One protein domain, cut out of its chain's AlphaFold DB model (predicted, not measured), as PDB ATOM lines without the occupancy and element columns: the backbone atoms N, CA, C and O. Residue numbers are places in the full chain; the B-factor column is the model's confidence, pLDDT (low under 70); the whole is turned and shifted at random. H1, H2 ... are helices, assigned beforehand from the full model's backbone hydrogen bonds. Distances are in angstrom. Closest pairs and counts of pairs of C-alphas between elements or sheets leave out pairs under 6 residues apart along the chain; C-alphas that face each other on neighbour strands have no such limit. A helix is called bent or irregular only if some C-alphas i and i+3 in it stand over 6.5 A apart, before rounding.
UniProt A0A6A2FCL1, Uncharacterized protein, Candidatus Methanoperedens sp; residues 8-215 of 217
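Overview. This is residues 8 to 215 of the 217 residues of an uncharacterized protein of Candidatus Methanoperedens sp (UniProt A0A6A2FCL1). Seven long, mostly aligned helices or arms make a bundle that runs up and down, each against the one before it in the chain, with H3 in the middle and H1, H4, H5 and H6b packed round it. The hairpin of H4 and H5 lies on one side of H3; on the other side the hairpin of H7 and H8 packs on H6b and H1, while the short H2 is at one end of the bundle and the arm H6a at the other. The printed part has 208 residues, with eight named helices, H1 to H8 in that order, no named strand, and the class all helix. The whole is compact, with a radius of gyration of the C-alphas of 17.1 A and spans of 51 by 42 by 30 A.

Arrangement. Begin with the longest helix, H6, residues 118 to 147: by its hydrogen bonds it was assigned as one helix, but it is bent, with C-alphas 126 and 129 7.4 A apart, and its arms H6a and H6b stand at a steep tilt of 44 degrees. H6b touches H4, residues 62 to 80, the same way at a shallow tilt of 5 degrees, closest at the C-alphas of Val 69 and Ser 132, 4.2 A apart. H4 touches H6a with residues 62 to 65 alone, closest at the C-alphas of Ile 62 and Asn 125, 6.3 A. Next look at the hub, H3, residues 38 to 59, which touches five other helices and is irregular, only just: C-alphas 39 and 42 are 7.0 A apart. H3 and H4 form a hairpin, closest at the C-alphas of Val 53 and Ala 68, 4.8 A. H5, residues 86 to 110, touches H3 at the C-alphas of Val 45 and Leu 90, 5.0 A. H1, residues 11 to 27, touches H3 at the C-alphas of Gly 19 and Pro 47, 4.0 A, opposite ways at a shallow tilt of 28 degrees. H2, residues 31 to 36, and H3 touch only at the corner, and only just, with 3 pairs of C-alphas within 8 A. H7, residues 164 to 182, and H6b form a hairpin, closest at the C-alphas of Ser 140 and Asn 170, 4.7 A. H8, residues 194 to 215, touches H1 at the C-alphas of Ser 11 and Phe 199, 4.6 A; H3 is apart from both H7 and H8. Every O i to N i+4 pair is within hydrogen-bond range in H1, H2 and H6a, against 11 of 18 in H3, 13 of 15 in H4 and H6b, 20 of 21 in H5, 14 of 15 in H7 and 16 of 18 in H8.

Along the chain. Find C-alpha 118 at (20.587, -39.790, 40.663), where H6a begins; it runs to residue 126, and H6b runs from residue 129 to 147 over 26.4 A. H5 is 35.5 A long, H3 33.9 A, H8 30.7 A, H7 27.7 A, H4 26.6 A, H1 24.1 A and H2 9.0 A. H1 begins at C-alpha 11, (36.364, -28.964, 21.268), and H8 ends at C-alpha 215, (47.689, -9.178, 5.797).

Size, cuts and confidence. The two C-alphas farthest apart are those of Gly 117 and Val 215, 54.6 A. The printed part has no cut. The links from H6 to H7, residues 148 to 163, and from H7 to H8 are long; in the latter, residues 188 to 189 pair antiparallel with 192 to 193. The mean pLDDT of the printed part is 94.0, and no printed residue is under 70.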
ATOM      1  N   LEU A   8      43.065 -35.713  23.519       84.44
ATOM      2  CA  LEU A   8      43.303 -34.275  23.662       84.44
ATOM      3  C   LEU A   8      42.669 -33.464  22.528       84.44
ATOM      4  O   LEU A   8      42.447 -32.270  22.680       84.44
ATOM      5  N   MET A   9      42.343 -34.090  21.398       91.12
ATOM      6  CA  MET A   9      41.703 -33.421  20.265       91.12
ATOM      7  C   MET A   9      40.182 -33.329  20.454       91.12
ATOM      8  O   MET A   9      39.416 -33.977  19.743       91.12
ATOM      9  N   THR A  10      39.750 -32.527  21.431       93.75
ATOM     10  CA  THR A  10      38.332 -32.224  21.704       93.75
ATOM     11  C   THR A  10      38.037 -30.737  21.544       93.75
ATOM     12  O   THR A  10      38.947 -29.909  21.656       93.75
ATOM     13  N   SER A  11      36.771 -30.374  21.337       93.88
ATOM     14  CA  SER A  11      36.364 -28.964  21.268       93.88
ATOM     15  C   SER A  11      36.686 -28.232  22.568       93.88
ATOM     16  O   SER A  11      37.179 -27.113  22.530       93.88
ATOM     17  N   GLY A  12      36.498 -28.880  23.720       94.94
ATOM     18  CA  GLY A  12      36.845 -28.309  25.022       94.94
ATOM     19  C   GLY A  12      38.336 -27.983  25.178       94.94
ATOM     20  O   GLY A  12      38.689 -26.884  25.608       94.94
ATOM     21  N   THR A  13      39.225 -28.878  24.735       95.94
ATOM     22  CA  THR A  13      40.674 -28.600  24.691       95.94
ATOM     23  C   THR A  13      41.007 -27.489  23.702       95.94
ATOM     24  O   THR A  13      41.829 -26.625  24.000       95.94
ATOM     25  N   GLY A  14      40.350 -27.479  22.540       96.44
ATOM     26  CA  GLY A  14      40.489 -26.417  21.549       96.44
ATOM     27  C   GLY A  14      40.107 -25.047  22.115       96.44
ATOM     28  O   GLY A  14      40.874 -24.096  21.981       96.44
ATOM     29  N   ILE A  15      38.977 -24.964  22.823       97.12
ATOM     30  CA  ILE A  15      38.500 -23.752  23.503       97.12
ATOM     31  C   ILE A  15      39.487 -23.312  24.590       97.12
ATOM     32  O   ILE A  15      39.801 -22.125  24.682       97.12
ATOM     33  N   PHE A  16      40.033 -24.245  25.377       97.75
ATOM     34  CA  PHE A  16      41.057 -23.923  26.374       97.75
ATOM     35  C   PHE A  16      42.307 -23.307  25.729       97.75
ATOM     36  O   PHE A  16      42.761 -22.243  26.151       97.75
ATOM     37  N   ILE A  17      42.843 -23.946  24.683       97.00
ATOM     38  CA  ILE A  17      44.020 -23.457  23.948       97.00
ATOM     39  C   ILE A  17      43.731 -22.095  23.314       97.00
ATOM     40  O   ILE A  17      44.580 -21.210  23.378       97.00
ATOM     41  N   MET A  18      42.537 -21.905  22.750       95.94
ATOM     42  CA  MET A  18      42.087 -20.620  22.216       95.94
ATOM     43  C   MET A  18      42.101 -19.533  23.292       95.94
ATOM     44  O   MET A  18      42.630 -18.452  23.043       95.94
ATOM     45  N   GLY A  19      41.609 -19.825  24.499       97.25
ATOM     46  CA  GLY A  19      41.719 -18.923  25.645       97.25
ATOM     47  C   GLY A  19      43.172 -18.573  25.974       97.25
ATOM     48  O   GLY A  19      43.536 -17.402  26.002       97.25
ATOM     49  N   VAL A  20      44.045 -19.565  26.142       97.88
ATOM     50  CA  VAL A  20      45.466 -19.314  26.447       97.88
ATOM     51  C   VAL A  20      46.139 -18.471  25.358       97.88
ATOM     52  O   VAL A  20      46.799 -17.478  25.660       97.88
ATOM     53  N   ALA A  21      45.961 -18.838  24.090       96.44
ATOM     54  CA  ALA A  21      46.588 -18.155  22.964       96.44
ATOM     55  C   ALA A  21      46.097 -16.708  22.818       96.44
ATOM     56  O   ALA A  21      46.913 -15.808  22.623       96.44
ATOM     57  N   TRP A  22      44.788 -16.468  22.959       94.81
ATOM     58  CA  TRP A  22      44.228 -15.118  22.872       94.81
ATOM     59  C   TRP A  22      44.689 -14.242  24.036       94.81
ATOM     60  O   TRP A  22      45.052 -13.087  23.827       94.81
ATOM     61  N   LEU A  23      44.766 -14.796  25.250       97.00
ATOM     62  CA  LEU A  23      45.291 -14.061  26.399       97.00
ATOM     63  C   LEU A  23      46.753 -13.646  26.177       97.00
ATOM     64  O   LEU A  23      47.103 -12.493  26.407       97.00
ATOM     65  N   LEU A  24      47.598 -14.557  25.684       96.56
ATOM     66  CA  LEU A  24      48.997 -14.249  25.366       96.56
ATOM     67  C   LEU A  24      49.122 -13.198  24.257       96.56
ATOM     68  O   LEU A  24      49.976 -12.316  24.343       96.56
ATOM     69  N   PHE A  25      48.263 -13.260  23.239       93.31
ATOM     70  CA  PHE A  25      48.217 -12.260  22.175       93.31
ATOM     71  C   PHE A  25      47.911 -10.854  22.720       93.31
ATOM     72  O   PHE A  25      48.590  -9.890  22.360       93.31
ATOM     73  N   TRP A  26      46.952 -10.736  23.640       94.06
ATOM     74  CA  TRP A  26      46.576  -9.457  24.248       94.06
ATOM     75  C   TRP A  26      47.562  -8.947  25.298       94.06
ATOM     76  O   TRP A  26      47.721  -7.736  25.443       94.06
ATOM     77  N   LEU A  27      48.261  -9.842  25.999       95.81
ATOM     78  CA  LEU A  27      49.328  -9.474  26.935       95.81
ATOM     79  C   LEU A  27      50.639  -9.081  26.238       95.81
ATOM     80  O   LEU A  27      51.479  -8.434  26.855       95.81
ATOM     81  N   GLY A  28      50.829  -9.479  24.980       93.56
ATOM     82  CA  GLY A  28      52.027  -9.173  24.205       93.56
ATOM     83  C   GLY A  28      51.710  -8.314  22.978       93.56
ATOM     84  O   GLY A  28      51.595  -7.095  23.117       93.56
ATOM     85  N   PRO A  29      51.581  -8.915  21.779       90.62
ATOM     86  CA  PRO A  29      51.448  -8.183  20.518       90.62
ATOM     87  C   PRO A  29      50.385  -7.077  20.493       90.62
ATOM     88  O   PRO A  29      50.662  -5.999  19.978       90.62
ATOM     89  N   ALA A  30      49.194  -7.312  21.049       90.75
ATOM     90  CA  ALA A  30      48.082  -6.357  21.001       90.75
ATOM     91  C   ALA A  30      47.999  -5.425  22.223       90.75
ATOM     92  O   ALA A  30      47.123  -4.561  22.277       90.75
ATOM     93  N   PHE A  31      48.921  -5.535  23.186       94.12
ATOM     94  CA  PHE A  31      48.859  -4.764  24.433       94.12
ATOM     95  C   PHE A  31      48.854  -3.243  24.201       94.12
ATOM     96  O   PHE A  31      48.201  -2.492  24.924       94.12
ATOM     97  N   PHE A  32      49.518  -2.768  23.143       93.38
ATOM     98  CA  PHE A  32      49.544  -1.344  22.800       93.38
ATOM     99  C   PHE A  32      48.154  -0.766  22.474       93.38
ATOM    100  O   PHE A  32      47.943   0.430  22.673       93.38
ATOM    101  N   LEU A  33      47.209  -1.578  21.976       91.62
ATOM    102  CA  LEU A  33      45.835  -1.138  21.702       91.62
ATOM    103  C   LEU A  33      45.107  -0.812  23.003       91.62
ATOM    104  O   LEU A  33      44.441   0.216  23.091       91.62
ATOM    105  N   PHE A  34      45.315  -1.634  24.032       94.50
ATOM    106  CA  PHE A  34      44.782  -1.390  25.366       94.50
ATOM    107  C   PHE A  34      45.384  -0.137  26.015       94.50
ATOM    108  O   PHE A  34      44.659   0.659  26.603       94.50
ATOM    109  N   VAL A  35      46.695   0.088  25.866       96.44
ATOM    110  CA  VAL A  35      47.347   1.309  26.382       96.44
ATOM    111  C   VAL A  35      46.778   2.572  25.725       96.44
ATOM    112  O   VAL A  35      46.657   3.604  26.382       96.44
ATOM    113  N   LYS A  36      46.422   2.502  24.437       95.19
ATOM    114  CA  LYS A  36      45.803   3.619  23.708       95.19
ATOM    115  C   LYS A  36      44.335   3.825  24.081       95.19
ATOM    116  O   LYS A  36      43.892   4.967  24.153       95.19
ATOM    117  N   ASP A  37      43.591   2.743  24.287       94.69
ATOM    118  CA  ASP A  37      42.178   2.777  24.661       94.69
ATOM    119  C   ASP A  37      41.847   1.621  25.630       94.69
ATOM    120  O   ASP A  37      41.698   0.469  25.206       94.69
ATOM    121  N   PRO A  38      41.684   1.903  26.937       95.38
ATOM    122  CA  PRO A  38      41.401   0.879  27.942       95.38
ATOM    123  C   PRO A  38      40.106   0.090  27.714       95.38
ATOM    124  O   PRO A  38      39.943  -0.993  28.278       95.38
ATOM    125  N   ARG A  39      39.189   0.566  26.859       94.56
ATOM    126  CA  ARG A  39      37.950  -0.162  26.528       94.56
ATOM    127  C   ARG A  39      38.219  -1.510  25.854       94.56
ATOM    128  O   ARG A  39      37.387  -2.415  25.931       94.56
ATOM    129  N   TRP A  40      39.403  -1.708  25.267       94.56
ATOM    130  CA  TRP A  40      39.847  -3.017  24.769       94.56
ATOM    131  C   TRP A  40      40.051  -4.067  25.873       94.56
ATOM    132  O   TRP A  40      40.220  -5.244  25.560       94.56
ATOM    133  N   GLY A  41      39.990  -3.685  27.155       95.19
ATOM    134  CA  GLY A  41      40.272  -4.562  28.292       95.19
ATOM    135  C   GLY A  41      39.385  -5.811  28.392       95.19
ATOM    136  O   GLY A  41      39.797  -6.823  28.958       95.19
ATOM    137  N   HIS A  42      38.201  -5.805  27.777       94.62
ATOM    138  CA  HIS A  42      37.351  -6.995  27.678       94.62
ATOM    139  C   HIS A  42      38.045  -8.172  26.958       94.62
ATOM    140  O   HIS A  42      37.715  -9.334  27.205       94.62
ATOM    141  N   ASN A  43      39.071  -7.907  26.146       94.94
ATOM    142  CA  ASN A  43      39.877  -8.941  25.502       94.94
ATOM    143  C   ASN A  43      40.826  -9.695  26.445       94.94
ATOM    144  O   ASN A  43      41.320 -10.752  26.066       94.94
ATOM    145  N   PHE A  44      41.043  -9.223  27.676       97.00
ATOM    146  CA  PHE A  44      41.681 -10.024  28.729       97.00
ATOM    147  C   PHE A  44      40.670 -10.924  29.450       97.00
ATOM    148  O   PHE A  44      41.029 -11.974  29.976       97.00
ATOM    149  N   VAL A  45      39.393 -10.530  29.447       97.69
ATOM    150  CA  VAL A  45      38.301 -11.204  30.158       97.69
ATOM    151  C   VAL A  45      37.841 -12.452  29.409       97.69
ATOM    152  O   VAL A  45      37.841 -13.549  29.968       97.69
ATOM    153  N   ILE A  46      37.464 -12.301  28.135       96.50
ATOM    154  CA  ILE A  46      36.892 -13.383  27.317       96.50
ATOM    155  C   ILE A  46      37.802 -14.627  27.251       96.50
ATOM    156  O   ILE A  46      37.299 -15.737  27.440       96.50
ATOM    157  N   PRO A  47      39.131 -14.499  27.086       97.75
ATOM    158  CA  PRO A  47      40.048 -15.636  27.155       97.75
ATOM    159  C   PRO A  47      39.975 -16.440  28.442       97.75
ATOM    160  O   PRO A  47      40.051 -17.666  28.411       97.75
ATOM    161  N   ILE A  48      39.807 -15.769  29.581       98.50
ATOM    162  CA  ILE A  48      39.705 -16.427  30.885       98.50
ATOM    163  C   ILE A  48      38.393 -17.203  30.991       98.50
ATOM    164  O   ILE A  48      38.375 -18.316  31.526       98.50
ATOM    165  N   VAL A  49      37.311 -16.687  30.406       98.38
ATOM    166  CA  VAL A  49      36.049 -17.430  30.289       98.38
ATOM    167  C   VAL A  49      36.237 -18.674  29.416       98.38
ATOM    168  O   VAL A  49      35.825 -19.763  29.817       98.38
ATOM    169  N   PHE A  50      36.928 -18.570  28.274       98.31
ATOM    170  CA  PHE A  50      37.260 -19.743  27.456       98.31
ATOM    171  C   PHE A  50      38.101 -20.769  28.209       98.31
ATOM    172  O   PHE A  50      37.808 -21.960  28.136       98.31
ATOM    173  N   MET A  51      39.103 -20.335  28.973       98.56
ATOM    174  CA  MET A  51      39.892 -21.250  29.795       98.56
ATOM    175  C   MET A  51      39.029 -21.937  30.860       98.56
ATOM    176  O   MET A  51      39.143 -23.146  31.032       98.56
ATOM    177  N   THR A  52      38.123 -21.209  31.520       98.44
ATOM    178  CA  THR A  52      37.172 -21.777  32.497       98.44
ATOM    179  C   THR A  52      36.291 -22.853  31.857       98.44
ATOM    180  O   THR A  52      36.241 -23.985  32.335       98.44
ATOM    181  N   VAL A  53      35.645 -22.542  30.730       98.00
ATOM    182  CA  VAL A  53      34.766 -23.492  30.021       98.00
ATOM    183  C   VAL A  53      35.555 -24.679  29.458       98.00
ATOM    184  O   VAL A  53      35.108 -25.825  29.531       98.00
ATOM    185  N   GLY A  54      36.749 -24.425  28.922       97.19
ATOM    186  CA  GLY A  54      37.640 -25.452  28.400       97.19
ATOM    187  C   GLY A  54      38.110 -26.424  29.484       97.19
ATOM    188  O   GLY A  54      38.048 -27.635  29.276       97.19
ATOM    189  N   LEU A  55      38.499 -25.937  30.668       96.38
ATOM    190  CA  LEU A  55      38.851 -26.798  31.807       96.38
ATOM    191  C   LEU A  55      37.670 -27.650  32.275       96.38
ATOM    192  O   LEU A  55      37.849 -28.844  32.531       96.38
ATOM    193  N   ALA A  56      36.461 -27.091  32.293       96.19
ATOM    194  CA  ALA A  56      35.290 -27.834  32.737       96.19
ATOM    195  C   ALA A  56      34.972 -29.060  31.866       96.19
ATOM    196  O   ALA A  56      34.502 -30.091  32.360       96.19
ATOM    197  N   SER A  57      35.321 -29.007  30.577       93.44
ATOM    198  CA  SER A  57      35.223 -30.160  29.671       93.44
ATOM    199  C   SER A  57      36.131 -31.340  30.071       93.44
ATOM    200  O   SER A  57      35.834 -32.503  29.755       93.44
ATOM    201  N   HIS A  58      37.218 -31.048  30.792       91.50
ATOM    202  CA  HIS A  58      38.194 -32.018  31.272       91.50
ATOM    203  C   HIS A  58      37.869 -32.534  32.674       91.50
ATOM    204  O   HIS A  58      38.026 -33.729  32.918       91.50
ATOM    205  N   PHE A  59      37.412 -31.667  33.581       91.12
ATOM    206  CA  PHE A  59      37.118 -32.059  34.964       91.12
ATOM    207  C   PHE A  59      35.827 -32.867  35.069       91.12
ATOM    208  O   PHE A  59      35.783 -33.843  35.816       91.12
ATOM    209  N   ARG A  60      34.814 -32.529  34.256       87.62
ATOM    210  CA  ARG A  60      33.558 -33.288  34.113       87.62
ATOM    211  C   ARG A  60      32.806 -33.520  35.430       87.62
ATOM    212  O   ARG A  60      32.099 -34.518  35.561       87.62
ATOM    213  N   THR A  61      32.936 -32.603  36.384       94.94
ATOM    214  CA  THR A  61      32.156 -32.610  37.627       94.94
ATOM    215  C   THR A  61      31.027 -31.586  37.560       94.94
ATOM    216  O   THR A  61      31.058 -30.641  36.770       94.94
ATOM    217  N   ILE A  62      30.000 -31.766  38.395       96.94
ATOM    218  CA  ILE A  62      28.852 -30.848  38.439       96.94
ATOM    219  C   ILE A  62      29.282 -29.452  38.901       96.94
ATOM    220  O   ILE A  62      28.815 -28.461  38.344       96.94
ATOM    221  N   ALA A  63      30.169 -29.369  39.897       97.00
ATOM    222  CA  ALA A  63      30.654 -28.097  40.425       97.00
ATOM    223  C   ALA A  63      31.387 -27.288  39.346       97.00
ATOM    224  O   ALA A  63      31.043 -26.133  39.101       97.00
ATOM    225  N   SER A  64      32.308 -27.939  38.636       96.88
ATOM    226  CA  SER A  64      33.016 -27.385  37.481       96.88
ATOM    227  C   SER A  64      32.060 -26.950  36.359       96.88
ATOM    228  O   SER A  64      32.101 -25.817  35.878       96.88
ATOM    229  N   GLY A  65      31.091 -27.800  36.000       97.12
ATOM    230  CA  GLY A  65      30.079 -27.457  34.999       97.12
ATOM    231  C   GLY A  65      29.238 -26.232  35.380       97.12
ATOM    232  O   GLY A  65      28.936 -25.405  34.522       97.12
ATOM    233  N   LEU A  66      28.875 -26.078  36.657       98.06
ATOM    234  CA  LEU A  66      28.136 -24.910  37.146       98.06
ATOM    235  C   LEU A  66      28.975 -23.633  37.077       98.06
ATOM    236  O   LEU A  66      28.474 -22.610  36.609       98.06
ATOM    237  N   VAL A  67      30.241 -23.686  37.495       98.19
ATOM    238  CA  VAL A  67      31.164 -22.542  37.408       98.19
ATOM    239  C   VAL A  67      31.345 -22.110  35.958       98.19
ATOM    240  O   VAL A  67      31.233 -20.920  35.667       98.19
ATOM    241  N   ALA A  68      31.530 -23.056  35.037       98.12
ATOM    242  CA  ALA A  68      31.628 -22.770  33.610       98.12
ATOM    243  C   ALA A  68      30.369 -22.093  33.051       98.12
ATOM    244  O   ALA A  68      30.482 -21.123  32.305       98.12
ATOM    245  N   VAL A  69      29.170 -22.560  33.419       98.44
ATOM    246  CA  VAL A  69      27.904 -21.931  33.000       98.44
ATOM    247  C   VAL A  69      27.790 -20.514  33.551       98.44
ATOM    248  O   VAL A  69      27.534 -19.581  32.792       98.44
ATOM    249  N   ILE A  70      28.001 -20.338  34.857       97.94
ATOM    250  CA  ILE A  70      27.884 -19.031  35.508       97.94
ATOM    251  C   ILE A  70      28.911 -18.065  34.916       97.94
ATOM    252  O   ILE A  70      28.549 -16.961  34.529       97.94
ATOM    253  N   SER A  71      30.164 -18.489  34.752       97.88
ATOM    254  CA  SER A  71      31.201 -17.681  34.108       97.88
ATOM    255  C   SER A  71      30.800 -17.291  32.682       97.88
ATOM    256  O   SER A  71      30.792 -16.106  32.346       97.88
ATOM    257  N   ALA A  72      30.370 -18.257  31.863       97.81
ATOM    258  CA  ALA A  72      30.017 -18.018  30.468       97.81
ATOM    259  C   ALA A  72      28.847 -17.041  30.294       97.81
ATOM    260  O   ALA A  72      28.889 -16.235  29.373       97.81
ATOM    261  N   PHE A  73      27.830 -17.067  31.158       97.62
ATOM    262  CA  PHE A  73      26.700 -16.135  31.065       97.62
ATOM    263  C   PHE A  73      26.958 -14.819  31.799       97.62
ATOM    264  O   PHE A  73      26.793 -13.743  31.223       97.62
ATOM    265  N   THR A  74      27.357 -14.895  33.067       95.38
ATOM    266  CA  THR A  74      27.465 -13.735  33.955       95.38
ATOM    267  C   THR A  74      28.652 -12.856  33.607       95.38
ATOM    268  O   THR A  74      28.555 -11.655  33.806       95.38
ATOM    269  N   VAL A  75      29.747 -13.394  33.067       96.50
ATOM    270  CA  VAL A  75      30.876 -12.557  32.637       96.50
ATOM    271  C   VAL A  75      30.658 -12.067  31.209       96.50
ATOM    272  O   VAL A  75      30.696 -10.863  30.967       96.50
ATOM    273  N   THR A  76      30.382 -12.964  30.261       94.69
ATOM    274  CA  THR A  76      30.332 -12.617  28.829       94.69
ATOM    275  C   THR A  76      29.234 -11.607  28.502       94.69
ATOM    276  O   THR A  76      29.513 -10.598  27.858       94.69
ATOM    277  N   ILE A  77      27.992 -11.836  28.947       95.62
ATOM    278  CA  ILE A  77      26.849 -11.008  28.528       95.62
ATOM    279  C   ILE A  77      26.982  -9.565  29.038       95.62
ATOM    280  O   ILE A  77      26.932  -8.654  28.212       95.62
ATOM    281  N   PRO A  78      27.197  -9.303  30.342       95.50
ATOM    282  CA  PRO A  78      27.329  -7.935  30.835       95.50
ATOM    283  C   PRO A  78      28.561  -7.216  30.288       95.50
ATOM    284  O   PRO A  78      28.475  -6.027  29.986       95.50
ATOM    285  N   THR A  79      29.678  -7.932  30.102       95.25
ATOM    286  CA  THR A  79      30.893  -7.365  29.492       95.25
ATOM    287  C   THR A  79      30.607  -6.892  28.074       95.25
ATOM    288  O   THR A  79      30.907  -5.754  27.734       95.25
ATOM    289  N   LEU A  80      29.979  -7.738  27.254       94.50
ATOM    290  CA  LEU A  80      29.726  -7.446  25.844       94.50
ATOM    291  C   LEU A  80      28.493  -6.573  25.606       94.50
ATOM    292  O   LEU A  80      28.313  -6.089  24.500       94.50
ATOM    293  N   LEU A  81      27.657  -6.337  26.611       95.06
ATOM    294  CA  LEU A  81      26.603  -5.319  26.567       95.06
ATOM    295  C   LEU A  81      27.035  -3.999  27.217       95.06
ATOM    296  O   LEU A  81      26.194  -3.123  27.402       95.06
ATOM    297  N   ALA A  82      28.322  -3.849  27.556       94.25
ATOM    298  CA  ALA A  82      28.868  -2.674  28.233       94.25
ATOM    299  C   ALA A  82      28.092  -2.302  29.514       94.25
ATOM    300  O   ALA A  82      27.926  -1.127  29.834       94.25
ATOM    301  N   LEU A  83      27.603  -3.301  30.257       95.62
ATOM    302  CA  LEU A  83      26.942  -3.081  31.547       95.62
ATOM    303  C   LEU A  83      27.963  -2.859  32.665       95.62
ATOM    304  O   LEU A  83      27.669  -2.175  33.643       95.62
ATOM    305  N   TRP A  84      29.159  -3.433  32.515       94.19
ATOM    306  CA  TRP A  84      30.257  -3.336  33.471       94.19
ATOM    307  C   TRP A  84      31.534  -2.848  32.801       94.19
ATOM    308  O   TRP A  84      31.738  -3.038  31.601       94.19
ATOM    309  N   SER A  85      32.417  -2.269  33.616       95.94
ATOM    310  CA  SER A  85      33.786  -1.985  33.208       95.94
ATOM    311  C   SER A  85      34.579  -3.284  33.017       95.94
ATOM    312  O   SER A  85      34.250  -4.331  33.595       95.94
ATOM    313  N   TRP A  86      35.652  -3.219  32.229       95.44
ATOM    314  CA  TRP A  86      36.497  -4.384  31.978       95.44
ATOM    315  C   TRP A  86      37.204  -4.868  33.252       95.44
ATOM    316  O   TRP A  86      37.416  -6.068  33.390       95.44
ATOM    317  N   GLU A  87      37.514  -3.986  34.210       97.31
ATOM    318  CA  GLU A  87      38.136  -4.349  35.490       97.31
ATOM    319  C   GLU A  87      37.206  -5.237  36.317       97.31
ATOM    320  O   GLU A  87      37.617  -6.277  36.830       97.31
ATOM    321  N   THR A  88      35.930  -4.848  36.406       97.31
ATOM    322  CA  THR A  88      34.905  -5.611  37.132       97.31
ATOM    323  C   THR A  88      34.742  -6.993  36.509       97.31
ATOM    324  O   THR A  88      34.750  -8.012  37.203       97.31
ATOM    325  N   ALA A  89      34.648  -7.033  35.180       97.38
ATOM    326  CA  ALA A  89      34.534  -8.271  34.431       97.38
ATOM    327  C   ALA A  89      35.778  -9.165  34.578       97.38
ATOM    328  O   ALA A  89      35.644 -10.377  34.754       97.38
ATOM    329  N   LEU A  90      36.978  -8.578  34.567       98.00
ATOM    330  CA  LEU A  90      38.244  -9.291  34.732       98.00
ATOM    331  C   LEU A  90      38.356  -9.929  36.115       98.00
ATOM    332  O   LEU A  90      38.710 -11.103  36.209       98.00
ATOM    333  N   ILE A  91      38.016  -9.190  37.175       98.38
ATOM    334  CA  ILE A  91      38.010  -9.720  38.544       98.38
ATOM    335  C   ILE A  91      37.087 -10.935  38.626       98.38
ATOM    336  O   ILE A  91      37.506 -11.986  39.108       98.38
ATOM    337  N   LEU A  92      35.859 -10.830  38.111       98.19
ATOM    338  CA  LEU A  92      34.914 -11.948  38.116       98.19
ATOM    339  C   LEU A  92      35.423 -13.141  37.298       98.19
ATOM    340  O   LEU A  92      35.332 -14.275  37.765       98.19
ATOM    341  N   ALA A  93      35.995 -12.904  36.116       98.38
ATOM    342  CA  ALA A  93      36.566 -13.965  35.289       98.38
ATOM    343  C   ALA A  93      37.698 -14.704  36.016       98.38
ATOM    344  O   ALA A  93      37.698 -15.933  36.061       98.38
ATOM    345  N   VAL A  94      38.625 -13.966  36.636       98.50
ATOM    346  CA  VAL A  94      39.732 -14.532  37.421       98.50
ATOM    347  C   VAL A  94      39.213 -15.288  38.641       98.50
ATOM    348  O   VAL A  94      39.708 -16.376  38.928       98.50
ATOM    349  N   VAL A  95      38.205 -14.763  39.342       98.56
ATOM    350  CA  VAL A  95      37.583 -15.442  40.488       98.56
ATOM    351  C   VAL A  95      36.958 -16.764  40.056       98.56
ATOM    352  O   VAL A  95      37.250 -17.788  40.670       98.56
ATOM    353  N   PHE A  96      36.155 -16.786  38.990       98.56
ATOM    354  CA  PHE A  96      35.556 -18.032  38.504       98.56
ATOM    355  C   PHE A  96      36.608 -19.030  38.025       98.56
ATOM    356  O   PHE A  96      36.523 -20.204  38.372       98.56
ATOM    357  N   PHE A  97      37.640 -18.571  37.318       98.44
ATOM    358  CA  PHE A  97      38.747 -19.433  36.915       98.44
ATOM    359  C   PHE A  97      39.524 -19.989  38.121       98.44
ATOM    360  O   PHE A  97      39.895 -21.161  38.147       98.44
ATOM    361  N   GLY A  98      39.723 -19.181  39.163       98.31
ATOM    362  CA  GLY A  98      40.323 -19.617  40.423       98.31
ATOM    363  C   GLY A  98      39.470 -20.652  41.160       98.31
ATOM    364  O   GLY A  98      40.008 -21.646  41.647       98.31
ATOM    365  N   ILE A  99      38.146 -20.462  41.201       98.12
ATOM    366  CA  ILE A  99      37.195 -21.434  41.764       98.12
ATOM    367  C   ILE A  99      37.236 -22.747  40.972       98.12
ATOM    368  O   ILE A  99      37.250 -23.816  41.575       98.12
ATOM    369  N   GLU A 100      37.310 -22.680  39.643       96.88
ATOM    370  CA  GLU A 100      37.417 -23.848  38.761       96.88
ATOM    371  C   GLU A 100      38.666 -24.685  39.089       96.88
ATOM    372  O   GLU A 100      38.590 -25.899  39.302       96.88
ATOM    373  N   ILE A 101      39.820 -24.023  39.224       97.50
ATOM    374  CA  ILE A 101      41.078 -24.660  39.642       97.50
ATOM    375  C   ILE A 101      40.964 -25.221  41.066       97.50
ATOM    376  O   ILE A 101      41.438 -26.326  41.343       97.50
ATOM    377  N   PHE A 102      40.340 -24.484  41.983       96.81
ATOM    378  CA  PHE A 102      40.135 -24.934  43.356       96.81
ATOM    379  C   PHE A 102      39.285 -26.209  43.411       96.81
ATOM    380  O   PHE A 102      39.691 -27.179  44.057       96.81
ATOM    381  N   PHE A 103      38.158 -26.256  42.692       95.62
ATOM    382  CA  PHE A 103      37.312 -27.447  42.634       95.62
ATOM    383  C   PHE A 103      38.052 -28.646  42.064       95.62
ATOM    384  O   PHE A 103      37.964 -29.725  42.645       95.62
ATOM    385  N   TYR A 104      38.874 -28.465  41.031       93.94
ATOM    386  CA  TYR A 104      39.722 -29.546  40.538       93.94
ATOM    387  C   TYR A 104      40.595 -30.171  41.629       93.94
ATOM    388  O   TYR A 104      40.648 -31.396  41.765       93.94
ATOM    389  N   PHE A 105      41.284 -29.354  42.429       95.94
ATOM    390  CA  PHE A 105      42.151 -29.877  43.484       95.94
ATOM    391  C   PHE A 105      41.367 -30.534  44.618       95.94
ATOM    392  O   PHE A 105      41.779 -31.592  45.102       95.94
ATOM    393  N   VAL A 106      40.247 -29.938  45.025       96.44
ATOM    394  CA  VAL A 106      39.393 -30.470  46.094       96.44
ATOM    395  C   VAL A 106      38.754 -31.789  45.670       96.44
ATOM    396  O   VAL A 106      38.892 -32.789  46.375       96.44
ATOM    397  N   GLU A 107      38.123 -31.842  44.500       95.25
ATOM    398  CA  GLU A 107      37.373 -33.021  44.056       95.25
ATOM    399  C   GLU A 107      38.281 -34.211  43.735       95.25
ATOM    400  O   GLU A 107      37.887 -35.364  43.910       95.25
ATOM    401  N   ARG A 108      39.554 -33.967  43.393       92.75
ATOM    402  CA  ARG A 108      40.570 -35.034  43.320       92.75
ATOM    403  C   ARG A 108      40.866 -35.699  44.663       92.75
ATOM    404  O   ARG A 108      41.434 -36.791  44.668       92.75
ATOM    405  N   LYS A 109      40.562 -35.043  45.782       93.69
ATOM    406  CA  LYS A 109      40.811 -35.558  47.136       93.69
ATOM    407  C   LYS A 109      39.565 -36.156  47.766       93.69
ATOM    408  O   LYS A 109      39.676 -37.203  48.397       93.69
ATOM    409  N   ILE A 110      38.418 -35.500  47.609       93.81
ATOM    410  CA  ILE A 110      37.195 -35.855  48.344       93.81
ATOM    411  C   ILE A 110      36.077 -36.422  47.460       93.81
ATOM    412  O   ILE A 110      35.052 -36.844  47.988       93.81
ATOM    413  N   GLY A 111      36.265 -36.470  46.137       92.56
ATOM    414  CA  GLY A 111      35.192 -36.761  45.185       92.56
ATOM    415  C   GLY A 111      34.345 -35.524  44.878       92.56
ATOM    416  O   GLY A 111      34.720 -34.410  45.224       92.56
ATOM    417  N   GLU A 112      33.211 -35.711  44.199       92.75
ATOM    418  CA  GLU A 112      32.335 -34.603  43.790       92.75
ATOM    419  C   GLU A 112      31.847 -33.778  44.991       92.75
ATOM    420  O   GLU A 112      31.215 -34.311  45.906       92.75
ATOM    421  N   VAL A 113      32.080 -32.463  44.954       94.12
ATOM    422  CA  VAL A 113      31.627 -31.525  45.997       94.12
ATOM    423  C   VAL A 113      30.101 -31.394  45.975       94.12
ATOM    424  O   VAL A 113      29.465 -31.244  47.017       94.12
ATOM    425  N   ILE A 114      29.500 -31.467  44.783       94.94
ATOM    426  CA  ILE A 114      28.053 -31.382  44.572       94.94
ATOM    427  C   ILE A 114      27.560 -32.723  44.035       94.94
ATOM    428  O   ILE A 114      27.779 -33.048  42.871       94.94
ATOM    429  N   ASN A 115      26.847 -33.477  44.874       94.88
ATOM    430  CA  ASN A 115      26.342 -34.809  44.535       94.88
ATOM    431  C   ASN A 115      24.816 -34.898  44.752       94.88
ATOM    432  O   ASN A 115      24.358 -35.338  45.809       94.88
ATOM    433  N   PRO A 116      24.007 -34.435  43.782       96.06
ATOM    434  CA  PRO A 116      22.556 -34.465  43.880       96.06
ATOM    435  C   PRO A 116      22.005 -35.877  43.644       96.06
ATOM    436  O   PRO A 116      22.718 -36.799  43.247       96.06
ATOM    437  N   GLY A 117      20.693 -36.044  43.840       97.31
ATOM    438  CA  GLY A 117      20.019 -37.318  43.584       97.31
ATOM    439  C   GLY A 117      20.217 -37.832  42.141       97.31
ATOM    440  O   GLY A 117      20.419 -37.030  41.223       97.31
ATOM    441  N   PRO A 118      20.100 -39.153  41.894       96.38
ATOM    442  CA  PRO A 118      20.587 -39.790  40.663       96.38
ATOM    443  C   PRO A 118      20.049 -39.189  39.358       96.38
ATOM    444  O   PRO A 118      20.803 -38.982  38.410       96.38
ATOM    445  N   ARG A 119      18.750 -38.862  39.308       96.69
ATOM    446  CA  ARG A 119      18.116 -38.282  38.110       96.69
ATOM    447  C   ARG A 119      18.662 -36.892  37.788       96.69
ATOM    448  O   ARG A 119      18.998 -36.619  36.640       96.69
ATOM    449  N   LEU A 120      18.778 -36.036  38.805       96.94
ATOM    450  CA  LEU A 120      19.305 -34.683  38.642       96.94
ATOM    451  C   LEU A 120      20.798 -34.717  38.297       96.94
ATOM    452  O   LEU A 120      21.233 -33.970  37.431       96.94
ATOM    453  N   LYS A 121      21.564 -35.631  38.903       96.44
ATOM    454  CA  LYS A 121      22.985 -35.831  38.597       96.44
ATOM    455  C   LYS A 121      23.219 -36.157  37.122       96.44
ATOM    456  O   LYS A 121      24.040 -35.514  36.474       96.44
ATOM    457  N   VAL A 122      22.471 -37.118  36.578       95.38
ATOM    458  CA  VAL A 122      22.552 -37.478  35.153       95.38
ATOM    459  C   VAL A 122      22.188 -36.285  34.272       95.38
ATOM    460  O   VAL A 122      22.930 -35.969  33.346       95.38
ATOM    461  N   TRP A 123      21.090 -35.593  34.585       97.06
ATOM    462  CA  TRP A 123      20.660 -34.417  33.828       97.06
ATOM    463  C   TRP A 123      21.737 -33.319  33.814       97.06
ATOM    464  O   TRP A 123      22.120 -32.841  32.749       97.06
ATOM    465  N   LEU A 124      22.302 -32.972  34.974       97.19
ATOM    466  CA  LEU A 124      23.344 -31.946  35.087       97.19
ATOM    467  C   LEU A 124      24.612 -32.326  34.314       97.19
ATOM    468  O   LEU A 124      25.124 -31.511  33.547       97.19
ATOM    469  N   ASN A 125      25.066 -33.575  34.431       93.31
ATOM    470  CA  ASN A 125      26.229 -34.064  33.688       93.31
ATOM    471  C   ASN A 125      26.019 -33.998  32.169       93.31
ATOM    472  O   ASN A 125      26.959 -33.724  31.420       93.31
ATOM    473  N   ILE A 126      24.790 -34.208  31.691       92.44
ATOM    474  CA  ILE A 126      24.460 -34.086  30.268       92.44
ATOM    475  C   ILE A 126      24.372 -32.621  29.837       92.44
ATOM    476  O   ILE A 126      24.822 -32.306  28.743       92.44
ATOM    477  N   HIS A 127      23.828 -31.711  30.641       95.81
ATOM    478  CA  HIS A 127      23.434 -30.391  30.133       95.81
ATOM    479  C   HIS A 127      24.371 -29.232  30.491       95.81
ATOM    480  O   HIS A 127      24.472 -28.305  29.689       95.81
ATOM    481  N   LEU A 128      25.098 -29.276  31.613       97.31
ATOM    482  CA  LEU A 128      25.880 -28.120  32.082       97.31
ATOM    483  C   LEU A 128      26.908 -27.630  31.054       97.31
ATOM    484  O   LEU A 128      26.908 -26.454  30.702       97.31
ATOM    485  N   LEU A 129      27.710 -28.532  30.485       95.56
ATOM    486  CA  LEU A 129      28.718 -28.136  29.496       95.56
ATOM    487  C   LEU A 129      28.093 -27.595  28.192       95.56
ATOM    488  O   LEU A 129      28.650 -26.712  27.545       95.56
ATOM    489  N   ASN A 130      26.892 -28.058  27.819       96.06
ATOM    490  CA  ASN A 130      26.183 -27.479  26.673       96.06
ATOM    491  C   ASN A 130      25.739 -26.056  26.973       96.06
ATOM    492  O   ASN A 130      25.880 -25.182  26.124       96.06
ATOM    493  N   PHE A 131      25.211 -25.820  28.175       97.75
ATOM    494  CA  PHE A 131      24.827 -24.479  28.584       97.75
ATOM    495  C   PHE A 131      26.032 -23.547  28.614       97.75
ATOM    496  O   PHE A 131      25.909 -22.430  28.126       97.75
ATOM    497  N   SER A 132      27.210 -23.988  29.064       97.56
ATOM    498  CA  SER A 132      28.403 -23.134  28.997       97.56
ATOM    499  C   SER A 132      28.796 -22.803  27.557       97.56
ATOM    500  O   SER A 132      29.096 -21.649  27.270       97.56
ATOM    501  N   TYR A 133      28.716 -23.759  26.622       97.12
ATOM    502  CA  TYR A 133      28.964 -23.475  25.203       97.12
ATOM    503  C   TYR A 133      27.925 -22.514  24.611       97.12
ATOM    504  O   TYR A 133      28.287 -21.586  23.892       97.12
ATOM    505  N   ILE A 134      26.646 -22.669  24.961       95.94
ATOM    506  CA  ILE A 134      25.590 -21.716  24.589       95.94
ATOM    507  C   ILE A 134      25.874 -20.332  25.191       95.94
ATOM    508  O   ILE A 134      25.670 -19.324  24.520       95.94
ATOM    509  N   GLY A 135      26.391 -20.258  26.417       96.50
ATOM    510  CA  GLY A 135      26.851 -19.011  27.027       96.50
ATOM    511  C   GLY A 135      27.939 -18.332  26.190       96.50
ATOM    512  O   GLY A 135      27.835 -17.143  25.910       96.50
ATOM    513  N   LEU A 136      28.916 -19.093  25.682       96.81
ATOM    514  CA  LEU A 136      29.932 -18.562  24.762       96.81
ATOM    515  C   LEU A 136      29.330 -18.064  23.435       96.81
ATOM    516  O   LEU A 136      29.758 -17.032  22.926       96.81
ATOM    517  N   LEU A 137      28.310 -18.741  22.893       96.56
ATOM    518  CA  LEU A 137      27.626 -18.324  21.657       96.56
ATOM    519  C   LEU A 137      26.990 -16.936  21.764       96.56
ATOM    520  O   LEU A 137      26.884 -16.230  20.757       96.56
ATOM    521  N   HIS A 138      26.589 -16.523  22.970       95.00
ATOM    522  CA  HIS A 138      26.025 -15.192  23.177       95.00
ATOM    523  C   HIS A 138      27.003 -14.091  22.774       95.00
ATOM    524  O   HIS A 138      26.546 -13.036  22.353       95.00
ATOM    525  N   MET A 139      28.318 -14.331  22.815       93.81
ATOM    526  CA  MET A 139      29.290 -13.362  22.314       93.81
ATOM    527  C   MET A 139      29.065 -13.032  20.838       93.81
ATOM    528  O   MET A 139      28.860 -11.865  20.501       93.81
ATOM    529  N   SER A 140      29.016 -14.053  19.981       95.12
ATOM    530  CA  SER A 140      28.750 -13.879  18.552       95.12
ATOM    531  C   SER A 140      27.391 -13.231  18.303       95.12
ATOM    532  O   SER A 140      27.266 -12.357  17.449       95.12
ATOM    533  N   LEU A 141      26.366 -13.639  19.057       95.62
ATOM    534  CA  LEU A 141      25.014 -13.100  18.909       95.62
ATOM    535  C   LEU A 141      24.941 -11.618  19.293       95.62
ATOM    536  O   LEU A 141      24.411 -10.823  18.521       95.62
ATOM    537  N   ILE A 142      25.497 -11.233  20.445       94.69
ATOM    538  CA  ILE A 142      25.552  -9.834  20.896       94.69
ATOM    539  C   ILE A 142      26.329  -8.991  19.884       94.69
ATOM    540  O   ILE A 142      25.886  -7.899  19.523       94.69
ATOM    541  N   PHE A 143      27.451  -9.513  19.384       94.38
ATOM    542  CA  PHE A 143      28.242  -8.841  18.365       94.38
ATOM    543  C   PHE A 143      27.420  -8.557  17.101       94.38
ATOM    544  O   PHE A 143      27.246  -7.393  16.751       94.38
ATOM    545  N   PHE A 144      26.863  -9.580  16.447       94.44
ATOM    546  CA  PHE A 144      26.182  -9.402  15.157       94.44
ATOM    547  C   PHE A 144      24.822  -8.706  15.254       94.44
ATOM    548  O   PHE A 144      24.483  -7.913  14.379       94.44
ATOM    549  N   ILE A 145      24.027  -9.004  16.284       93.94
ATOM    550  CA  ILE A 145      22.641  -8.517  16.384       93.94
ATOM    551  C   ILE A 145      22.587  -7.107  16.979       93.94
ATOM    552  O   ILE A 145      21.685  -6.338  16.652       93.94
ATOM    553  N   SER A 146      23.537  -6.762  17.850       91.88
ATOM    554  CA  SER A 146      23.477  -5.542  18.656       91.88
ATOM    555  C   SER A 146      24.658  -4.609  18.378       91.88
ATOM    556  O   SER A 146      24.453  -3.493  17.899       91.88
ATOM    557  N   ARG A 147      25.898  -5.045  18.626       91.62
ATOM    558  CA  ARG A 147      27.061  -4.138  18.580       91.62
ATOM    559  C   ARG A 147      27.481  -3.743  17.169       91.62
ATOM    560  O   ARG A 147      27.911  -2.612  16.969       91.62
ATOM    561  N   TRP A 148      27.355  -4.647  16.199       90.38
ATOM    562  CA  TRP A 148      27.821  -4.424  14.830       90.38
ATOM    563  C   TRP A 148      27.047  -3.317  14.108       90.38
ATOM    564  O   TRP A 148      27.630  -2.547  13.353       90.38
ATOM    565  N   SER A 149      25.736  -3.218  14.324       89.19
ATOM    566  CA  SER A 149      24.891  -2.213  13.668       89.19
ATOM    567  C   SER A 149      24.759  -0.919  14.470       89.19
ATOM    568  O   SER A 149      24.436   0.121  13.897       89.19
ATOM    569  N   ASN A 150      24.995  -0.962  15.786       90.25
ATOM    570  CA  ASN A 150      24.785   0.174  16.674       90.25
ATOM    571  C   ASN A 150      25.808   0.197  17.829       90.25
ATOM    572  O   ASN A 150      25.456  -0.116  18.966       90.25
ATOM    573  N   PRO A 151      27.078   0.568  17.585       90.94
ATOM    574  CA  PRO A 151      28.117   0.563  18.622       90.94
ATOM    575  C   PRO A 151      27.961   1.693  19.657       90.94
ATOM    576  O   PRO A 151      28.480   1.588  20.767       90.94
ATOM    577  N   GLY A 152      27.246   2.774  19.317       91.75
ATOM    578  CA  GLY A 152      27.146   3.999  20.123       91.75
ATOM    579  C   GLY A 152      26.735   3.778  21.589       91.75
ATOM    580  O   GLY A 152      27.457   4.242  22.476       91.75
ATOM    581  N   PRO A 153      25.650   3.030  21.874       92.75
ATOM    582  CA  PRO A 153      25.200   2.734  23.238       92.75
ATOM    583  C   PRO A 153      26.222   2.004  24.119       92.75
ATOM    584  O   PRO A 153      26.106   2.044  25.339       92.75
ATOM    585  N   TYR A 154      27.218   1.345  23.522       93.31
ATOM    586  CA  TYR A 154      28.202   0.515  24.224       93.31
ATOM    587  C   TYR A 154      29.543   1.226  24.445       93.31
ATOM    588  O   TYR A 154      30.428   0.702  25.124       93.31
ATOM    589  N   SER A 155      29.690   2.433  23.889       92.25
ATOM    590  CA  SER A 155      30.955   3.171  23.810       92.25
ATOM    591  C   SER A 155      31.560   3.568  25.162       92.25
ATOM    592  O   SER A 155      32.749   3.889  25.218       92.25
ATOM    593  N   THR A 156      30.778   3.507  26.245       92.69
ATOM    594  CA  THR A 156      31.233   3.763  27.619       92.69
ATOM    595  C   THR A 156      32.327   2.789  28.052       92.69
ATOM    596  O   THR A 156      33.317   3.212  28.643       92.69
ATOM    597  N   TYR A 157      32.177   1.497  27.742       93.75
ATOM    598  CA  TYR A 157      33.117   0.457  28.184       93.75
ATOM    599  C   TYR A 157      33.682  -0.398  27.055       93.75
ATOM    600  O   TYR A 157      34.639  -1.133  27.289       93.75
ATOM    601  N   LEU A 158      33.141  -0.296  25.839       93.06
ATOM    602  CA  LEU A 158      33.595  -1.068  24.688       93.06
ATOM    603  C   LEU A 158      33.979  -0.145  23.526       93.06
ATOM    604  O   LEU A 158      33.303   0.860  23.292       93.06
ATOM    605  N   PRO A 159      35.034  -0.471  22.767       90.81
ATOM    606  CA  PRO A 159      35.340   0.231  21.536       90.81
ATOM    607  C   PRO A 159      34.342  -0.172  20.440       90.81
ATOM    608  O   PRO A 159      33.641  -1.192  20.527       90.81
ATOM    609  N   ALA A 160      34.275   0.643  19.388       85.94
ATOM    610  CA  ALA A 160      33.602   0.255  18.156       85.94
ATOM    611  C   ALA A 160      34.491  -0.757  17.421       85.94
ATOM    612  O   ALA A 160      35.595  -0.420  17.002       85.94
ATOM    613  N   GLU A 161      34.021  -1.995  17.294       74.88
ATOM    614  CA  GLU A 161      34.781  -3.101  16.704       74.88
ATOM    615  C   GLU A 161      34.155  -3.491  15.368       74.88
ATOM    616  O   GLU A 161      33.326  -4.398  15.293       74.88
ATOM    617  N   HIS A 162      34.540  -2.777  14.308       75.75
ATOM    618  CA  HIS A 162      34.151  -3.115  12.933       75.75
ATOM    619  C   HIS A 162      35.274  -3.791  12.145       75.75
ATOM    620  O   HIS A 162      35.159  -3.993  10.936       75.75
ATOM    621  N   ASP A 163      36.354  -4.161  12.829       79.69
ATOM    622  CA  ASP A 163      37.517  -4.735  12.183       79.69
ATOM    623  C   ASP A 163      37.233  -6.171  11.735       79.69
ATOM    624  O   ASP A 163      36.677  -6.997  12.468       79.69
ATOM    625  N   ILE A 164      37.675  -6.477  10.514       85.56
ATOM    626  CA  ILE A 164      37.495  -7.775   9.854       85.56
ATOM    627  C   ILE A 164      37.932  -8.963  10.742       85.56
ATOM    628  O   ILE A 164      37.188  -9.950  10.788       85.56
ATOM    629  N   PRO A 165      39.064  -8.919  11.483       86.31
ATOM    630  CA  PRO A 165      39.457 -10.012  12.377       86.31
ATOM    631  C   PRO A 165      38.395 -10.352  13.431       86.31
ATOM    632  O   PRO A 165      38.113 -11.530  13.659       86.31
ATOM    633  N   THR A 166      37.762  -9.340  14.028       88.38
ATOM    634  CA  THR A 166      36.722  -9.521  15.050       88.38
ATOM    635  C   THR A 166      35.460 -10.129  14.444       88.38
ATOM    636  O   THR A 166      34.864 -11.036  15.030       88.38
ATOM    637  N   THR A 167      35.074  -9.702  13.239       91.19
ATOM    638  CA  THR A 167      33.944 -10.285  12.498       91.19
ATOM    639  C   THR A 167      34.172 -11.758  12.189       91.19
ATOM    640  O   THR A 167      33.295 -12.586  12.444       91.19
ATOM    641  N   ILE A 168      35.357 -12.098  11.672       92.12
ATOM    642  CA  ILE A 168      35.723 -13.477  11.335       92.12
ATOM    643  C   ILE A 168      35.706 -14.340  12.592       92.12
ATOM    644  O   ILE A 168      35.091 -15.405  12.593       92.12
ATOM    645  N   PHE A 169      36.319 -13.869  13.677       92.88
ATOM    646  CA  PHE A 169      36.345 -14.598  14.938       92.88
ATOM    647  C   PHE A 169      34.929 -14.900  15.458       92.88
ATOM    648  O   PHE A 169      34.612 -16.053  15.756       92.88
ATOM    649  N   ASN A 170      34.040 -13.900  15.492       94.44
ATOM    650  CA  ASN A 170      32.657 -14.095  15.936       94.44
ATOM    651  C   ASN A 170      31.865 -15.033  15.011       94.44
ATOM    652  O   ASN A 170      31.087 -15.854  15.506       94.44
ATOM    653  N   ALA A 171      32.067 -14.957  13.690       95.25
ATOM    654  CA  ALA A 171      31.438 -15.869  12.732       95.25
ATOM    655  C   ALA A 171      31.915 -17.315  12.929       95.25
ATOM    656  O   ALA A 171      31.116 -18.249  12.917       95.25
ATOM    657  N   MET A 172      33.212 -17.512  13.167       96.75
ATOM    658  CA  MET A 172      33.762 -18.839  13.419       96.75
ATOM    659  C   MET A 172      33.309 -19.407  14.767       96.75
ATOM    660  O   MET A 172      33.003 -20.598  14.835       96.75
ATOM    661  N   LEU A 173      33.202 -18.587  15.819       96.12
ATOM    662  CA  LEU A 173      32.680 -19.035  17.116       96.12
ATOM    663  C   LEU A 173      31.223 -19.505  17.005       96.12
ATOM    664  O   LEU A 173      30.848 -20.501  17.625       96.12
ATOM    665  N   PHE A 174      30.427 -18.833  16.168       95.69
ATOM    666  CA  PHE A 174      29.045 -19.218  15.892       95.69
ATOM    667  C   PHE A 174      28.939 -20.639  15.317       95.69
ATOM    668  O   PHE A 174      27.974 -21.343  15.598       95.69
ATOM    669  N   VAL A 175      29.952 -21.087  14.565       96.12
ATOM    670  CA  VAL A 175      30.065 -22.462  14.045       96.12
ATOM    671  C   VAL A 175      30.667 -23.419  15.078       96.12
ATOM    672  O   VAL A 175      30.225 -24.565  15.189       96.12
ATOM    673  N   LEU A 176      31.648 -22.964  15.865       96.38
ATOM    674  CA  LEU A 176      32.320 -23.795  16.866       96.38
ATOM    675  C   LEU A 176      31.354 -24.302  17.938       96.38
ATOM    676  O   LEU A 176      31.433 -25.464  18.324       96.38
ATOM    677  N   VAL A 177      30.447 -23.453  18.428       95.31
ATOM    678  CA  VAL A 177      29.547 -23.837  19.526       95.31
ATOM    679  C   VAL A 177      28.638 -25.016  19.149       95.31
ATOM    680  O   VAL A 177      28.618 -25.991  19.904       95.31
ATOM    681  N   PRO A 178      27.931 -25.011  18.000       94.38
ATOM    682  CA  PRO A 178      27.213 -26.186  17.522       94.38
ATOM    683  C   PRO A 178      28.090 -27.437  17.437       94.38
ATOM    684  O   PRO A 178      27.662 -28.490  17.903       94.38
ATOM    685  N   LEU A 179      29.324 -27.336  16.925       94.56
ATOM    686  CA  LEU A 179      30.252 -28.474  16.864       94.56
ATOM    687  C   LEU A 179      30.614 -29.001  18.261       94.56
ATOM    688  O   LEU A 179      30.587 -30.213  18.483       94.56
ATOM    689  N   ALA A 180      30.878 -28.105  19.213       94.38
ATOM    690  CA  ALA A 180      31.205 -28.447  20.595       94.38
ATOM    691  C   ALA A 180      30.027 -29.107  21.331       94.38
ATOM    692  O   ALA A 180      30.222 -30.018  22.133       94.38
ATOM    693  N   VAL A 181      28.790 -28.696  21.040       94.38
ATOM    694  CA  VAL A 181      27.587 -29.380  21.542       94.38
ATOM    695  C   VAL A 181      27.416 -30.737  20.853       94.38
ATOM    696  O   VAL A 181      27.161 -31.740  21.521       94.38
ATOM    697  N   MET A 182      27.585 -30.793  19.529       92.56
ATOM    698  CA  MET A 182      27.424 -32.013  18.736       92.56
ATOM    699  C   MET A 182      28.408 -33.108  19.130       92.56
ATOM    700  O   MET A 182      27.991 -34.260  19.164       92.56
ATOM    701  N   GLU A 183      29.661 -32.795  19.476       91.94
ATOM    702  CA  GLU A 183      30.672 -33.814  19.820       91.94
ATOM    703  C   GLU A 183      30.226 -34.742  20.962       91.94
ATOM    704  O   GLU A 183      30.700 -35.870  21.085       91.94
ATOM    705  N   ARG A 184      29.296 -34.273  21.802       88.00
ATOM    706  CA  ARG A 184      28.772 -35.019  22.950       88.00
ATOM    707  C   ARG A 184      27.678 -36.015  22.579       88.00
ATOM    708  O   ARG A 184      27.421 -36.938  23.348       88.00
ATOM    709  N   TYR A 185      27.039 -35.823  21.428       91.44
ATOM    710  CA  TYR A 185      25.901 -36.616  20.957       91.44
ATOM    711  C   TYR A 185      26.191 -37.355  19.649       91.44
ATOM    712  O   TYR A 185      25.540 -38.351  19.345       91.44
ATOM    713  N   VAL A 186      27.165 -36.877  18.880       90.62
ATOM    714  CA  VAL A 186      27.500 -37.340  17.538       90.62
ATOM    715  C   VAL A 186      28.987 -37.662  17.498       90.62
ATOM    716  O   VAL A 186      29.832 -36.789  17.683       90.62
ATOM    717  N   GLN A 187      29.316 -38.927  17.238       87.69
ATOM    718  CA  GLN A 187      30.709 -39.375  17.165       87.69
ATOM    719  C   GLN A 187      31.375 -38.946  15.852       87.69
ATOM    720  O   GLN A 187      32.515 -38.482  15.852       87.69
ATOM    721  N   THR A 188      30.657 -39.074  14.734       91.06
ATOM    722  CA  THR A 188      31.182 -38.833  13.385       91.06
ATOM    723  C   THR A 188      30.216 -38.021  12.535       91.06
ATOM    724  O   THR A 188      29.005 -38.230  12.593       91.06
ATOM    725  N   LEU A 189      30.756 -37.146  11.691       87.00
ATOM    726  CA  LEU A 189      30.021 -36.449  10.640       87.00
ATOM    727  C   LEU A 189      30.637 -36.841   9.293       87.00
ATOM    728  O   LEU A 189      31.777 -36.488   8.984       87.00
ATOM    729  N   GLY A 190      29.912 -37.661   8.528       86.62
ATOM    730  CA  GLY A 190      30.485 -38.375   7.387       86.62
ATOM    731  C   GLY A 190      31.571 -39.356   7.846       86.62
ATOM    732  O   GLY A 190      31.304 -40.233   8.661       86.62
ATOM    733  N   GLY A 191      32.797 -39.190   7.338       88.31
ATOM    734  CA  GLY A 191      33.959 -40.020   7.690       88.31
ATOM    735  C   GLY A 191      34.863 -39.454   8.794       88.31
ATOM    736  O   GLY A 191      35.887 -40.059   9.102       88.31
ATOM    737  N   TYR A 192      34.527 -38.299   9.375       89.38
ATOM    738  CA  TYR A 192      35.403 -37.586  10.309       89.38
ATOM    739  C   TYR A 192      34.821 -37.549  11.723       89.38
ATOM    740  O   TYR A 192      33.624 -37.329  11.906       89.38
ATOM    741  N   ALA A 193      35.678 -37.725  12.731       91.75
ATOM    742  CA  ALA A 193      35.289 -37.602  14.132       91.75
ATOM    743  C   ALA A 193      34.949 -36.143  14.475       91.75
ATOM    744  O   ALA A 193      35.766 -35.248  14.245       91.75
ATOM    745  N   VAL A 194      33.772 -35.907  15.059       91.38
ATOM    746  CA  VAL A 194      33.291 -34.549  15.385       91.38
ATOM    747  C   VAL A 194      34.234 -33.844  16.360       91.38
ATOM    748  O   VAL A 194      34.524 -32.664  16.184       91.38
ATOM    749  N   THR A 195      34.800 -34.586  17.315       91.38
ATOM    750  CA  THR A 195      35.797 -34.081  18.274       91.38
ATOM    751  C   THR A 195      37.016 -33.469  17.576       91.38
ATOM    752  O   THR A 195      37.448 -32.370  17.923       91.38
ATOM    753  N   LYS A 196      37.524 -34.128  16.524       91.12
ATOM    754  CA  LYS A 196      38.659 -33.639  15.728       91.12
ATOM    755  C   LYS A 196      38.285 -32.407  14.913       91.12
ATOM    756  O   LYS A 196      39.085 -31.479  14.846       91.12
ATOM    757  N   ILE A 197      37.085 -32.381  14.327       93.69
ATOM    758  CA  ILE A 197      36.591 -31.215  13.579       93.69
ATOM    759  C   ILE A 197      36.520 -29.995  14.503       93.69
ATOM    760  O   ILE A 197      37.084 -28.957  14.170       93.69
ATOM    761  N   GLY A 198      35.889 -30.123  15.676       93.94
ATOM    762  CA  GLY A 198      35.763 -29.026  16.640       93.94
ATOM    763  C   GLY A 198      37.110 -28.545  17.191       93.94
ATOM    764  O   GLY A 198      37.350 -27.338  17.286       93.94
ATOM    765  N   PHE A 199      38.038 -29.468  17.466       95.75
ATOM    766  CA  PHE A 199      39.406 -29.118  17.856       95.75
ATOM    767  C   PHE A 199      40.142 -28.337  16.757       95.75
ATOM    768  O   PHE A 199      40.654 -27.249  17.017       95.75
ATOM    769  N   ILE A 200      40.165 -28.857  15.524       95.00
ATOM    770  CA  ILE A 200      40.820 -28.197  14.384       95.00
ATOM    771  C   ILE A 200      40.197 -26.822  14.144       95.00
ATOM    772  O   ILE A 200      40.923 -25.854  13.944       95.00
ATOM    773  N   TRP A 201      38.872 -26.715  14.224       96.75
ATOM    774  CA  TRP A 201      38.170 -25.446  14.069       96.75
ATOM    775  C   TRP A 201      38.593 -24.417  15.123       96.75
ATOM    776  O   TRP A 201      38.869 -23.270  14.783       96.75
ATOM    777  N   SER A 202      38.738 -24.839  16.382       95.31
ATOM    778  CA  SER A 202      39.243 -23.976  17.461       95.31
ATOM    779  C   SER A 202      40.677 -23.501  17.197       95.31
ATOM    780  O   SER A 202      41.005 -22.347  17.452       95.31
ATOM    781  N   VAL A 203      41.536 -24.361  16.641       94.38
ATOM    782  CA  VAL A 203      42.901 -23.974  16.242       94.38
ATOM    783  C   VAL A 203      42.872 -22.991  15.068       94.38
ATOM    784  O   VAL A 203      43.594 -21.994  15.080       94.38
ATOM    785  N   LEU A 204      42.010 -23.215  14.072       95.88
ATOM    786  CA  LEU A 204      41.829 -22.289  12.951       95.88
ATOM    787  C   LEU A 204      41.333 -20.917  13.419       95.88
ATOM    788  O   LEU A 204      41.761 -19.909  12.865       95.88
ATOM    789  N   MET A 205      40.506 -20.860  14.466       94.88
ATOM    790  CA  MET A 205      40.082 -19.604  15.095       94.88
ATOM    791  C   MET A 205      41.222 -18.812  15.741       94.88
ATOM    792  O   MET A 205      41.050 -17.628  16.005       94.88
ATOM    793  N   ILE A 206      42.382 -19.424  15.980       91.50
ATOM    794  CA  ILE A 206      43.596 -18.719  16.412       91.50
ATOM    795  C   ILE A 206      44.383 -18.270  15.179       91.50
ATOM    796  O   ILE A 206      44.757 -17.107  15.055       91.50
ATOM    797  N   VAL A 207      44.618 -19.191  14.242       91.81
ATOM    798  CA  VAL A 207      45.487 -18.956  13.080       91.81
ATOM    799  C   VAL A 207      44.890 -17.927  12.120       91.81
ATOM    800  O   VAL A 207      45.594 -17.013  11.700       91.81
ATOM    801  N   ILE A 208      43.608 -18.052  11.771       91.69
ATOM    802  CA  ILE A 208      42.978 -17.214  10.744       91.69
ATOM    803  C   ILE A 208      42.948 -15.740  11.169       91.69
ATOM    804  O   ILE A 208      43.451 -14.925  10.395       91.69
ATOM    805  N   PRO A 209      42.454 -15.354  12.365       84.00
ATOM    806  CA  PRO A 209      42.487 -13.952  12.775       84.00
ATOM    807  C   PRO A 209      43.904 -13.378  12.809       84.00
ATOM    808  O   PRO A 209      44.106 -12.264  12.338       84.00
ATOM    809  N   LEU A 210      44.901 -14.140  13.276       84.38
ATOM    810  CA  LEU A 210      46.295 -13.689  13.283       84.38
ATOM    811  C   LEU A 210      46.839 -13.454  11.869       84.38
ATOM    812  O   LEU A 210      47.499 -12.446  11.632       84.38
ATOM    813  N   VAL A 211      46.554 -14.344  10.916       87.62
ATOM    814  CA  VAL A 211      46.949 -14.146   9.513       87.62
ATOM    815  C   VAL A 211      46.268 -12.907   8.937       87.62
ATOM    816  O   VAL A 211      46.932 -12.086   8.316       87.62
ATOM    817  N   VAL A 212      44.967 -12.731   9.183       85.56
ATOM    818  CA  VAL A 212      44.214 -11.569   8.687       85.56
ATOM    819  C   VAL A 212      44.764 -10.266   9.264       85.56
ATOM    820  O   VAL A 212      44.943  -9.319   8.507       85.56
ATOM    821  N   ILE A 213      45.101 -10.226  10.557       81.62
ATOM    822  CA  ILE A 213      45.729  -9.056  11.192       81.62
ATOM    823  C   ILE A 213      47.042  -8.680  10.492       81.62
ATOM    824  O   ILE A 213      47.297  -7.500  10.315       81.62
ATOM    825  N   ASN A 214      47.849  -9.651  10.056       78.75
ATOM    826  CA  ASN A 214      49.130  -9.381   9.387       78.75
ATOM    827  C   ASN A 214      49.008  -9.037   7.891       78.75
ATOM    828  O   ASN A 214      49.959  -8.524   7.309       78.75
ATOM    829  N   VAL A 215      47.898  -9.397   7.242       80.69
ATOM    830  CA  VAL A 215      47.689  -9.178   5.797       80.69
ATOM    831  C   VAL A 215      46.857  -7.924   5.528       80.69
ATOM    832  O   VAL A 215      47.049  -7.275   4.503       80.69
TER     833      VAL A 215